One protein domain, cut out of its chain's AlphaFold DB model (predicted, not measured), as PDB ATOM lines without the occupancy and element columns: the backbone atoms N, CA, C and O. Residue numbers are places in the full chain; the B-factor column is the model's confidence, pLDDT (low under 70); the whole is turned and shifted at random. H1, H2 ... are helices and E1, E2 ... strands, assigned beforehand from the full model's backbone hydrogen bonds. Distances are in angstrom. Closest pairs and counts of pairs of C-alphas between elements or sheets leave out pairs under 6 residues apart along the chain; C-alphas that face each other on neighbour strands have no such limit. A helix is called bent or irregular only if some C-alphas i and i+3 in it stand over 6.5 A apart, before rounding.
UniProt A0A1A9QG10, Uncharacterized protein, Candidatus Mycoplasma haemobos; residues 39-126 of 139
ATOM      1  N   GLU A  39      35.718 -36.301  40.195       90.62
ATOM      2  CA  GLU A  39      34.880 -35.783  39.109       90.62
ATOM      3  C   GLU A  39      34.819 -36.745  37.908       90.62
ATOM      4  O   GLU A  39      33.865 -36.714  37.128       90.62
ATOM      5  N   ASP A  40      35.820 -37.616  37.762       92.62
ATOM      6  CA  ASP A  40      35.881 -38.605  36.685       92.62
ATOM      7  C   ASP A  40      34.962 -39.798  36.952       92.62
ATOM      8  O   ASP A  40      34.501 -40.428  36.006       92.62
ATOM      9  N   VAL A  41      34.659 -40.100  38.221       92.88
ATOM     10  CA  VAL A  41      33.843 -41.261  38.616       92.88
ATOM     11  C   VAL A  41      32.450 -41.189  37.993       92.88
ATOM     12  O   VAL A  41      32.023 -42.117  37.302       92.88
ATOM     13  N   ASP A  42      31.751 -40.072  38.202       88.44
ATOM     14  CA  ASP A  42      30.381 -39.897  37.720       88.44
ATOM     15  C   ASP A  42      30.344 -39.737  36.191       88.44
ATOM     16  O   ASP A  42      29.413 -40.204  35.533       88.44
ATOM     17  N   ALA A  43      31.358 -39.088  35.610       89.25
ATOM     18  CA  ALA A  43      31.471 -38.910  34.164       89.25
ATOM     19  C   ALA A  43      31.734 -40.242  33.445       89.25
ATOM     20  O   ALA A  43      31.024 -40.578  32.495       89.25
ATOM     21  N   TRP A  44      32.706 -41.023  33.928       91.88
ATOM     22  CA  TRP A  44      33.028 -42.345  33.390       91.88
ATOM     23  C   TRP A  44      31.842 -43.297  33.533       91.88
ATOM     24  O   TRP A  44      31.497 -43.991  32.577       91.88
ATOM     25  N   GLY A  45      31.180 -43.290  34.697       88.88
ATOM     26  CA  GLY A  45      29.994 -44.105  34.949       88.88
ATOM     27  C   GLY A  45      28.906 -43.866  33.903       88.88
ATOM     28  O   GLY A  45      28.465 -44.806  33.242       88.88
ATOM     29  N   LYS A  46      28.536 -42.604  33.664       85.38
ATOM     30  CA  LYS A  46      27.525 -42.251  32.652       85.38
ATOM     31  C   LYS A  46      27.891 -42.734  31.248       85.38
ATOM     32  O   LYS A  46      27.014 -43.224  30.545       85.38
ATOM     33  N   GLN A  47      29.163 -42.630  30.855       87.50
ATOM     34  CA  GLN A  47      29.637 -43.072  29.534       87.50
ATOM     35  C   GLN A  47      29.512 -44.586  29.325       87.50
ATOM     36  O   GLN A  47      29.320 -45.027  28.197       87.50
ATOM     37  N   HIS A  48      29.587 -45.370  30.402       86.94
ATOM     38  CA  HIS A  48      29.602 -46.833  30.340       86.94
ATOM     39  C   HIS A  48      28.309 -47.478  30.859       86.94
ATOM     40  O   HIS A  48      28.230 -48.697  30.956       86.94
ATOM     41  N   GLY A  49      27.283 -46.686  31.189       82.94
ATOM     42  CA  GLY A  49      26.036 -47.216  31.745       82.94
ATOM     43  C   GLY A  49      26.190 -47.727  33.181       82.94
ATOM     44  O   GLY A  49      25.532 -48.680  33.578       82.94
ATOM     45  N   CYS A  50      27.037 -47.097  33.988       86.06
ATOM     46  CA  CYS A  50      27.188 -47.420  35.401       86.06
ATOM     47  C   CYS A  50      26.992 -46.209  36.307       86.06
ATOM     48  O   CYS A  50      27.321 -45.078  35.970       86.06
ATOM     49  N   SER A  51      26.470 -46.464  37.500       87.56
ATOM     50  CA  SER A  51      26.383 -45.477  38.569       87.56
ATOM     51  C   SER A  51      27.132 -46.003  39.778       87.56
ATOM     52  O   SER A  51      26.860 -47.107  40.243       87.56
ATOM     53  N   PHE A  52      28.051 -45.210  40.312       89.50
ATOM     54  CA  PHE A  52      28.794 -45.543  41.520       89.50
ATOM     55  C   PHE A  52      28.267 -44.676  42.658       89.50
ATOM     56  O   PHE A  52      28.305 -43.452  42.578       89.50
ATOM     57  N   VAL A  53      27.739 -45.305  43.703       91.31
ATOM     58  CA  VAL A  53      27.153 -44.606  44.850       91.31
ATOM     59  C   VAL A  53      27.784 -45.092  46.143       91.31
ATOM     60  O   VAL A  53      28.163 -46.255  46.265       91.31
ATOM     61  N   PHE A  54      27.886 -44.207  47.127       92.62
ATOM     62  CA  PHE A  54      28.620 -44.446  48.364       92.62
ATOM     63  C   PHE A  54      27.696 -44.275  49.563       92.62
ATOM     64  O   PHE A  54      27.096 -43.220  49.764       92.62
ATOM     65  N   ILE A  55      27.586 -45.319  50.379       89.38
ATOM     66  CA  ILE A  55      26.730 -45.346  51.561       89.38
ATOM     67  C   ILE A  55      27.520 -44.899  52.782       89.38
ATOM     68  O   ILE A  55      28.509 -45.525  53.177       89.38
ATOM     69  N   LYS A  56      27.026 -43.849  53.434       86.56
ATOM     70  CA  LYS A  56      27.480 -43.431  54.762       86.56
ATOM     71  C   LYS A  56      26.712 -44.168  55.858       86.56
ATOM     72  O   LYS A  56      27.338 -44.682  56.783       86.56
ATOM     73  N   ASP A  57      25.390 -44.266  55.721       81.75
ATOM     74  CA  ASP A  57      24.504 -44.961  56.659       81.75
ATOM     75  C   ASP A  57      23.268 -45.512  55.925       81.75
ATOM     76  O   ASP A  57      22.463 -44.761  55.376       81.75
ATOM     77  N   TRP A  58      23.098 -46.838  55.940       78.69
ATOM     78  CA  TRP A  58      21.947 -47.506  55.323       78.69
ATOM     79  C   TRP A  58      20.622 -47.210  56.029       78.69
ATOM     80  O   TRP A  58      19.600 -47.056  55.365       78.69
ATOM     81  N   LYS A  59      20.615 -47.125  57.366       78.69
ATOM     82  CA  LYS A  59      19.384 -46.913  58.146       78.69
ATOM     83  C   LYS A  59      18.843 -45.508  57.937       78.69
ATOM     84  O   LYS A  59      17.634 -45.319  57.859       78.69
ATOM     85  N   LYS A  60      19.749 -44.540  57.816       79.56
ATOM     86  CA  LYS A  60      19.414 -43.139  57.542       79.56
ATOM     87  C   LYS A  60      19.276 -42.826  56.053       79.56
ATOM     88  O   LYS A  60      19.034 -41.675  55.712       79.56
ATOM     89  N   LYS A  61      19.424 -43.830  55.178       78.75
ATOM     90  CA  LYS A  61      19.398 -43.675  53.714       78.75
ATOM     91  C   LYS A  61      20.386 -42.602  53.218       78.75
ATOM     92  O   LYS A  61      20.132 -41.921  52.232       78.75
ATOM     93  N   GLU A  62      21.526 -42.459  53.894       84.75
ATOM     94  CA  GLU A  62      22.574 -41.507  53.526       84.75
ATOM     95  C   GLU A  62      23.454 -42.116  52.422       84.75
ATOM     96  O   GLU A  62      24.452 -42.795  52.699       84.75
ATOM     97  N   ILE A  63      23.049 -41.898  51.169       89.12
ATOM     98  CA  ILE A  63      23.727 -42.358  49.952       89.12
ATOM     99  C   ILE A  63      24.167 -41.129  49.156       89.12
ATOM    100  O   ILE A  63      23.379 -40.212  48.946       89.12
ATOM    101  N   TYR A  64      25.415 -41.122  48.702       90.50
ATOM    102  CA  TYR A  64      26.020 -39.981  48.024       90.50
ATOM    103  C   TYR A  64      26.687 -40.391  46.710       90.50
ATOM    104  O   TYR A  64      27.070 -41.549  46.523       90.50
ATOM    105  N   THR A  65      26.883 -39.414  45.825       92.69
ATOM    106  CA  THR A  65      27.857 -39.504  44.728       92.69
ATOM    107  C   THR A  65      29.285 -39.522  45.281       92.69
ATOM    108  O   THR A  65      29.504 -39.305  46.478       92.69
ATOM    109  N   ALA A  66      30.277 -39.761  44.419       93.50
ATOM    110  CA  ALA A  66      31.686 -39.773  44.814       93.50
ATOM    111  C   ALA A  66      32.112 -38.464  45.509       93.50
ATOM    112  O   ALA A  66      32.654 -38.492  46.616       93.50
ATOM    113  N   MET A  67      31.800 -37.318  44.891       92.25
ATOM    114  CA  MET A  67      32.093 -35.997  45.455       92.25
ATOM    115  C   MET A  67      31.318 -35.754  46.754       92.25
ATOM    116  O   MET A  67      31.918 -35.450  47.783       92.25
ATOM    117  N   GLY A  68      29.999 -35.986  46.740       92.62
ATOM    118  CA  GLY A  68      29.152 -35.741  47.907       92.62
ATOM    119  C   GLY A  68      29.559 -36.573  49.125       92.62
ATOM    120  O   GLY A  68      29.496 -36.091  50.256       92.62
ATOM    121  N   PHE A  69      30.037 -37.806  48.918       94.12
ATOM    122  CA  PHE A  69      30.545 -38.632  50.009       94.12
ATOM    123  C   PHE A  69      31.821 -38.046  50.611       94.12
ATOM    124  O   PHE A  69      31.951 -37.996  51.835       94.12
ATOM    125  N   ALA A  70      32.766 -37.620  49.770       93.75
ATOM    126  CA  ALA A  70      34.012 -37.025  50.230       93.75
ATOM    127  C   ALA A  70      33.754 -35.735  51.022       93.75
ATOM    128  O   ALA A  70      34.283 -35.575  52.123       93.75
ATOM    129  N   ASP A  71      32.872 -34.868  50.527       94.12
ATOM    130  CA  ASP A  71      32.477 -33.633  51.209       94.12
ATOM    131  C   ASP A  71      31.796 -33.919  52.551       94.12
ATOM    132  O   ASP A  71      32.191 -33.367  53.581       94.12
ATOM    133  N   ALA A  72      30.878 -34.892  52.593       90.94
ATOM    134  CA  ALA A  72      30.238 -35.347  53.830       90.94
ATOM    135  C   ALA A  72      31.225 -35.939  54.856       90.94
ATOM    136  O   ALA A  72      30.880 -36.117  56.029       90.94
ATOM    137  N   LYS A  73      32.452 -36.268  54.434       93.00
ATOM    138  CA  LYS A  73      33.544 -36.733  55.296       93.00
ATOM    139  C   LYS A  73      34.606 -35.665  55.586       93.00
ATOM    140  O   LYS A  73      35.626 -35.984  56.203       93.00
ATOM    141  N   GLY A  74      34.354 -34.411  55.214       92.12
ATOM    142  CA  GLY A  74      35.250 -33.279  55.457       92.12
ATOM    143  C   GLY A  74      36.154 -32.924  54.275       92.12
ATOM    144  O   GLY A  74      37.168 -32.262  54.480       92.12
ATOM    145  N   GLY A  75      35.805 -33.369  53.068       92.44
ATOM    146  CA  GLY A  75      36.444 -32.984  51.812       92.44
ATOM    147  C   GLY A  75      37.366 -34.049  51.217       92.44
ATOM    148  O   GLY A  75      37.870 -34.950  51.891       92.44
ATOM    149  N   LYS A  76      37.626 -33.910  49.914       94.56
ATOM    150  CA  LYS A  76      38.369 -34.885  49.098       94.56
ATOM    151  C   LYS A  76      39.809 -35.160  49.542       94.56
ATOM    152  O   LYS A  76      40.279 -36.289  49.426       94.56
ATOM    153  N   THR A  77      40.482 -34.165  50.117       94.25
ATOM    154  CA  THR A  77      41.864 -34.269  50.617       94.25
ATOM    155  C   THR A  77      41.953 -34.733  52.071       94.25
ATOM    156  O   THR A  77      43.052 -34.962  52.575       94.25
ATOM    157  N   LYS A  78      40.822 -34.885  52.772       94.06
ATOM    158  CA  LYS A  78      40.815 -35.297  54.176       94.06
ATOM    159  C   LYS A  78      41.275 -36.750  54.301       94.06
ATOM    160  O   LYS A  78      40.708 -37.646  53.676       94.06
ATOM    161  N   ASN A  79      42.275 -36.971  55.149       92.75
ATOM    162  CA  ASN A  79      42.784 -38.304  55.467       92.75
ATOM    163  C   ASN A  79      41.815 -39.101  56.346       92.75
ATOM    164  O   ASN A  79      41.117 -38.546  57.206       92.75
ATOM    165  N   ILE A  80      41.797 -40.418  56.146       90.69
ATOM    166  CA  ILE A  80      40.854 -41.324  56.800       90.69
ATOM    167  C   ILE A  80      41.454 -41.880  58.098       90.69
ATOM    168  O   ILE A  80      42.270 -42.804  58.091       90.69
ATOM    169  N   GLY A  81      41.009 -41.366  59.245       80.62
ATOM    170  CA  GLY A  81      41.454 -41.849  60.558       80.62
ATOM    171  C   GLY A  81      42.973 -41.728  60.734       80.62
ATOM    172  O   GLY A  81      43.526 -40.651  60.552       80.62
ATOM    173  N   ARG A  82      43.642 -42.833  61.095       76.56
ATOM    174  CA  ARG A  82      45.117 -42.910  61.184       76.56
ATOM    175  C   ARG A  82      45.798 -43.274  59.860       76.56
ATOM    176  O   ARG A  82      47.020 -43.361  59.818       76.56
ATOM    177  N   SER A  83      45.035 -43.552  58.803       70.62
ATOM    178  CA  SER A  83      45.617 -43.854  57.495       70.62
ATOM    179  C   SER A  83      45.992 -42.557  56.776       70.62
ATOM    180  O   SER A  83      45.239 -41.587  56.806       70.62
ATOM    181  N   ASN A  84      47.136 -42.545  56.091       83.88
ATOM    182  CA  ASN A  84      47.576 -41.426  55.246       83.88
ATOM    183  C   ASN A  84      46.935 -41.468  53.844       83.88
ATOM    184  O   ASN A  84      47.544 -41.053  52.861       83.88
ATOM    185  N   ILE A  85      45.728 -42.024  53.736       91.00
ATOM    186  CA  ILE A  85      44.970 -42.115  52.487       91.00
ATOM    187  C   ILE A  85      43.828 -41.107  52.572       91.00
ATOM    188  O   ILE A  85      43.106 -41.072  53.573       91.00
ATOM    189  N   SER A  86      43.677 -40.287  51.533       94.88
ATOM    190  CA  SER A  86      42.577 -39.333  51.407       94.88
ATOM    191  C   SER A  86      41.289 -40.015  50.941       94.88
ATOM    192  O   SER A  86      41.328 -41.083  50.323       94.88
ATOM    193  N   TRP A  87      40.136 -39.389  51.188       95.06
ATOM    194  CA  TRP A  87      38.863 -39.889  50.653       95.06
ATOM    195  C   TRP A  87      38.851 -39.987  49.131       95.06
ATOM    196  O   TRP A  87      38.352 -40.982  48.613       95.06
ATOM    197  N   GLU A  88      39.440 -39.019  48.420       96.06
ATOM    198  CA  GLU A  88      39.573 -39.083  46.959       96.06
ATOM    199  C   GLU A  88      40.286 -40.350  46.510       96.06
ATOM    200  O   GLU A  88      39.746 -41.116  45.714       96.06
ATOM    201  N   LYS A  89      41.467 -40.605  47.079       95.81
ATOM    202  CA  LYS A  89      42.271 -41.767  46.716       95.81
ATOM    203  C   LYS A  89      41.523 -43.067  47.005       95.81
ATOM    204  O   LYS A  89      41.427 -43.920  46.129       95.81
ATOM    205  N   ALA A  90      40.925 -43.183  48.188       95.12
ATOM    206  CA  ALA A  90      40.166 -44.366  48.578       95.12
ATOM    207  C   ALA A  90      38.962 -44.640  47.656       95.12
ATOM    208  O   ALA A  90      38.680 -45.792  47.328       95.12
ATOM    209  N   ILE A  91      38.242 -43.593  47.248       95.75
ATOM    210  CA  ILE A  91      37.089 -43.702  46.347       95.75
ATOM    211  C   ILE A  91      37.539 -44.105  44.941       95.75
ATOM    212  O   ILE A  91      36.982 -45.036  44.364       95.75
ATOM    213  N   VAL A  92      38.556 -43.432  44.398       96.06
ATOM    214  CA  VAL A  92      39.085 -43.706  43.057       96.06
ATOM    215  C   VAL A  92      39.626 -45.133  42.962       96.06
ATOM    216  O   VAL A  92      39.341 -45.828  41.988       96.06
ATOM    217  N   GLU A  93      40.354 -45.605  43.977       94.44
ATOM    218  CA  GLU A  93      40.830 -46.992  44.049       94.44
ATOM    219  C   GLU A  93      39.662 -47.985  44.029       94.44
ATOM    220  O   GLU A  93      39.663 -48.925  43.234       94.44
ATOM    221  N   ALA A  94      38.626 -47.739  44.836       91.69
ATOM    222  CA  ALA A  94      37.450 -48.598  44.891       91.69
ATOM    223  C   ALA A  94      36.698 -48.654  43.558       91.69
ATOM    224  O   ALA A  94      36.316 -49.725  43.103       91.69
ATOM    225  N   VAL A  95      36.492 -47.517  42.897       92.69
ATOM    226  CA  VAL A  95      35.806 -47.501  41.601       92.69
ATOM    227  C   VAL A  95      36.648 -48.212  40.548       92.69
ATOM    228  O   VAL A  95      36.114 -49.030  39.804       92.69
ATOM    229  N   ASN A  96      37.962 -47.976  40.507       93.00
ATOM    230  CA  ASN A  96      38.847 -48.651  39.559       93.00
ATOM    231  C   ASN A  96      38.892 -50.177  39.756       93.00
ATOM    232  O   ASN A  96      39.005 -50.893  38.764       93.00
ATOM    233  N   GLU A  97      38.740 -50.679  40.986       89.56
ATOM    234  CA  GLU A  97      38.639 -52.121  41.270       89.56
ATOM    235  C   GLU A  97      37.390 -52.752  40.618       89.56
ATOM    236  O   GLU A  97      37.445 -53.887  40.147       89.56
ATOM    237  N   TYR A  98      36.272 -52.017  40.533       84.62
ATOM    238  CA  TYR A  98      34.987 -52.557  40.061       84.62
ATOM    239  C   TYR A  98      34.531 -52.043  38.693       84.62
ATOM    240  O   TYR A  98      33.598 -52.618  38.132       84.62
ATOM    241  N   LYS A  99      35.163 -51.013  38.118       85.25
ATOM    242  CA  LYS A  99      34.725 -50.402  36.849       85.25
ATOM    243  C   LYS A  99      34.684 -51.404  35.694       85.25
ATOM    244  O   LYS A  99      33.767 -51.361  34.884       85.25
ATOM    245  N   ASN A 100      35.602 -52.372  35.672       84.25
ATOM    246  CA  ASN A 100      35.654 -53.414  34.638       84.25
ATOM    247  C   ASN A 100      34.489 -54.417  34.742       84.25
ATOM    248  O   ASN A 100      34.219 -55.142  33.791       84.25
ATOM    249  N   ASN A 101      33.774 -54.440  35.871       79.19
ATOM    250  CA  ASN A 101      32.562 -55.242  36.053       79.19
ATOM    251  C   ASN A 101      31.299 -54.517  35.573       79.19
ATOM    252  O   ASN A 101      30.195 -55.028  35.783       79.19
ATOM    253  N   CYS A 102      31.439 -53.318  35.001       75.12
ATOM    254  CA  CYS A 102      30.349 -52.569  34.399       75.12
ATOM    255  C   CYS A 102      29.881 -53.294  33.124       75.12
ATOM    256  O   CYS A 102      30.627 -53.336  32.144       75.12
ATOM    257  N   PRO A 103      28.692 -53.926  33.120       65.88
ATOM    258  CA  PRO A 103      28.169 -54.545  31.911       65.88
ATOM    259  C   PRO A 103      27.683 -53.457  30.948       65.88
ATOM    260  O   PRO A 103      27.454 -52.322  31.346       65.88
ATOM    261  N   SER A 104      27.383 -53.818  29.703       61.19
ATOM    262  CA  SER A 104      26.787 -52.916  28.698       61.19
ATOM    263  C   SER A 104      25.373 -52.398  29.046       61.19
ATOM    264  O   SER A 104      24.691 -51.851  28.185       61.19
ATOM    265  N   LYS A 105      24.884 -52.619  30.273       66.56
ATOM    266  CA  LYS A 105      23.549 -52.245  30.761       66.56
ATOM    267  C   LYS A 105      23.672 -51.411  32.029       66.56
ATOM    268  O   LYS A 105      24.593 -51.619  32.812       66.56
ATOM    269  N   LEU A 106      22.662 -50.571  32.265       70.12
ATOM    270  CA  LEU A 106      22.579 -49.713  33.441       70.12
ATOM    271  C   LEU A 106      22.722 -50.515  34.748       70.12
ATOM    272  O   LEU A 106      21.841 -51.305  35.088       70.12
ATOM    273  N   LYS A 107      23.824 -50.315  35.480       78.81
ATOM    274  CA  LYS A 107      24.078 -50.974  36.772       78.81
ATOM    275  C   LYS A 107      24.520 -49.979  37.838       78.81
ATOM    276  O   LYS A 107      25.349 -49.108  37.591       78.81
ATOM    277  N   VAL A 108      23.990 -50.142  39.048       84.38
ATOM    278  CA  VAL A 108      24.392 -49.353  40.216       84.38
ATOM    279  C   VAL A 108      25.337 -50.183  41.083       84.38
ATOM    280  O   VAL A 108      24.996 -51.289  41.496       84.38
ATOM    281  N   PHE A 109      26.520 -49.645  41.359       85.31
ATOM    282  CA  PHE A 109      27.478 -50.181  42.317       85.31
ATOM    283  C   PHE A 109      27.400 -49.373  43.605       85.31
ATOM    284  O   PHE A 109      27.657 -48.171  43.623       85.31
ATOM    285  N   THR A 110      27.045 -50.051  44.684       89.06
ATOM    286  CA  THR A 110      26.923 -49.492  46.025       89.06
ATOM    287  C   THR A 110      28.187 -49.774  46.816       89.06
ATOM    288  O   THR A 110      28.491 -50.929  47.082       89.06
ATOM    289  N   PHE A 111      28.915 -48.749  47.240       90.56
ATOM    290  CA  PHE A 111      30.119 -48.893  48.053       90.56
ATOM    291  C   PHE A 111      29.863 -48.529  49.507       90.56
ATOM    292  O   PHE A 111      29.223 -47.525  49.810       90.56
ATOM    293  N   LYS A 112      30.433 -49.306  50.425       90.25
ATOM    294  CA  LYS A 112      30.439 -48.998  51.857       90.25
ATOM    295  C   LYS A 112      31.863 -49.034  52.393       90.25
ATOM    296  O   LYS A 112      32.635 -49.931  52.064       90.25
ATOM    297  N   TRP A 113      32.227 -48.046  53.207       90.44
ATOM    298  CA  TRP A 113      33.551 -47.988  53.827       90.44
ATOM    299  C   TRP A 113      33.652 -48.972  54.997       90.44
ATOM    300  O   TRP A 113      32.799 -48.977  55.887       90.44
ATOM    301  N   SER A 114      34.717 -49.776  55.038       86.44
ATOM    302  CA  SER A 114      35.057 -50.601  56.198       86.44
ATOM    303  C   SER A 114      36.268 -50.022  56.918       86.44
ATOM    304  O   SER A 114      37.400 -50.214  56.482       86.44
ATOM    305  N   SER A 115      36.058 -49.401  58.081       83.50
ATOM    306  CA  SER A 115      37.168 -48.910  58.913       83.50
ATOM    307  C   SER A 115      38.106 -50.030  59.376       83.50
ATOM    308  O   SER A 115      39.288 -49.784  59.575       83.50
ATOM    309  N   ARG A 116      37.600 -51.266  59.512       81.06
ATOM    310  CA  ARG A 116      38.409 -52.440  59.874       81.06
ATOM    311  C   ARG A 116      39.326 -52.887  58.734       81.06
ATOM    312  O   ARG A 116      40.444 -53.305  59.000       81.06
ATOM    313  N   LYS A 117      38.844 -52.845  57.486       81.50
ATOM    314  CA  LYS A 117      39.621 -53.260  56.303       81.50
ATOM    315  C   LYS A 117      40.379 -52.103  55.644       81.50
ATOM    316  O   LYS A 117      41.175 -52.358  54.753       81.50
ATOM    317  N   GLY A 118      40.106 -50.861  56.046       84.62
ATOM    318  CA  GLY A 118      40.718 -49.667  55.462       84.62
ATOM    319  C   GLY A 118      40.396 -49.482  53.979       84.62
ATOM    320  O   GLY A 118      41.212 -48.922  53.258       84.62
ATOM    321  N   LYS A 119      39.248 -49.990  53.512       88.81
ATOM    322  CA  LYS A 119      38.832 -49.885  52.110       88.81
ATOM    323  C   LYS A 119      37.319 -49.917  51.939       88.81
ATOM    324  O   LYS A 119      36.585 -50.327  52.850       88.81
ATOM    325  N   PHE A 120      36.858 -49.516  50.759       89.56
ATOM    326  CA  PHE A 120      35.482 -49.749  50.337       89.56
ATOM    327  C   PHE A 120      35.263 -51.211  49.942       89.56
ATOM    328  O   PHE A 120      36.182 -51.932  49.560       89.56
ATOM    329  N   TYR A 121      34.016 -51.645  50.048       86.81
ATOM    330  CA  TYR A 121      33.530 -52.915  49.523       86.81
ATOM    331  C   TYR A 121      32.155 -52.701  48.895       86.81
ATOM    332  O   TYR A 121      31.472 -51.731  49.241       86.81
ATOM    333  N   ILE A 122      31.737 -53.601  48.001       81.81
ATOM    334  CA  ILE A 122      30.372 -53.576  47.476       81.81
ATOM    335  C   ILE A 122      29.407 -53.896  48.616       81.81
ATOM    336  O   ILE A 122      29.439 -54.986  49.185       81.81
ATOM    337  N   GLY A 123      28.587 -52.916  48.983       66.50
ATOM    338  CA  GLY A 123      27.516 -53.084  49.946       66.50
ATOM    339  C   GLY A 123      26.474 -54.044  49.386       66.50
ATOM    340  O   GLY A 123      25.988 -53.831  48.275       66.50
ATOM    341  N   ASP A 124      26.147 -55.076  50.160       57.16
ATOM    342  CA  ASP A 124      25.094 -56.031  49.837       57.16
ATOM    343  C   ASP A 124      23.727 -55.314  49.822       57.16
ATOM    344  O   ASP A 124      23.359 -54.688  50.822       57.16
ATOM    345  N   PRO A 125      22.952 -55.382  48.726       50.69
ATOM    346  CA  PRO A 125      21.591 -54.849  48.674       50.69
ATOM    347  C   PRO A 125      20.624 -55.503  49.676       50.69
ATOM    348  O   PRO A 125      19.540 -54.985  49.918       50.69
ATOM    349  N   SER A 126      20.965 -56.658  50.251       47.59
ATOM    350  CA  SER A 126      20.163 -57.320  51.285       47.59
ATOM    351  C   SER A 126      20.375 -56.746  52.693       47.59
ATOM    352  O   SER A 126      19.494 -56.903  53.541       47.59
TER     353      SER A 126
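This is residues 39 to 126 of the 139 residues of an uncharacterized protein of Candidatus Mycoplasma haemobos (UniProt A0A1A9QG10). A twisted sheet of four strands forms a wall, with helices H2 and H3 packed over one face and the other face bare of helices. H1 sits beside the beginning of E1 and fills out the helical side, while a long loop, residues 73 to 86, joins H2 to H3 at the periphery. The printed part has 88 residues, with three named helices and four named strands in the order H1, E1, E2, H2, H3, E3, E4. The sheet runs E2, E1, E3, E4 and is mixed; the class is mixed, helices and strands. The whole is compact, with a radius of gyration of the C-alphas of 12.5 A and spans of 39 by 27 by 21 A.

H1 is residues 39 to 48, 15.1 A long, from C-alpha 39 at (34.880, -35.783, 39.109). It is neither bent nor irregular, but only just: C-alphas 39 and 42 are 6.3 A apart. E1, residues 50 to 57, measures 21.6 A, and E2, residues 62 to 64, 6.7 A. H2 is residues 66 to 72, 10.1 A. H3, residues 87 to 101, measures 22.1 A and begins at C-alpha 87 (38.863, -39.889, 50.653); it is irregular, with C-alphas 97 and 100 7.4 A apart. E3, residues 107 to 114, measures 22.3 A. E4, residues 119 to 122, 10.3 A, ends at C-alpha 122 (30.372, -53.576, 47.476).

Inner strands E1 and E3 are parallel at 34 degrees, with N 53 and O 109 2.9 A apart, within hydrogen-bond range. E1 and E2 form an antiparallel hairpin, with N 54 and O 64 at 2.8 A. E3 and E4 form another, with N 112 and O 121 at 2.9 A. The domain has two layers, helices H1, H2 and H3 on one face of the sheet. H2 lies over E2, along the strands, at a height over the sheet of 8.5 A. H3, on the same face as H2, lies over E3, slantwise to the strands, at a height of 8.2 A. H1 is at the sheet's level, with a height of 2.3 A; its closest C-alphas to E1 are those of Gly 45 and Ser 51, 5.3 A. H1 touches H2, closest at the C-alphas of Val 41 and Ala 66, 6.7 A. H2 and H3 form a helical hairpin and only just touch, with 3 pairs of C-alphas within 8 A, made by residues 87 to 91 of H3 alone; the closest are Ala 70 and Trp 87, 5.6 A. Every O i to N i+4 pair is within hydrogen-bond range in H2; the counts are 5 of 6 in H1 and 9 of 11 in H3.

The C-alphas farthest apart, those of Arg 82 and Ser 104, are 38.6 A apart. The printed part has no cut. The link from H2 to H3 is long; the others are tight. The mean pLDDT of the printed part is 85.8, and residues 103 to 105 and 123 to 126 are under 70.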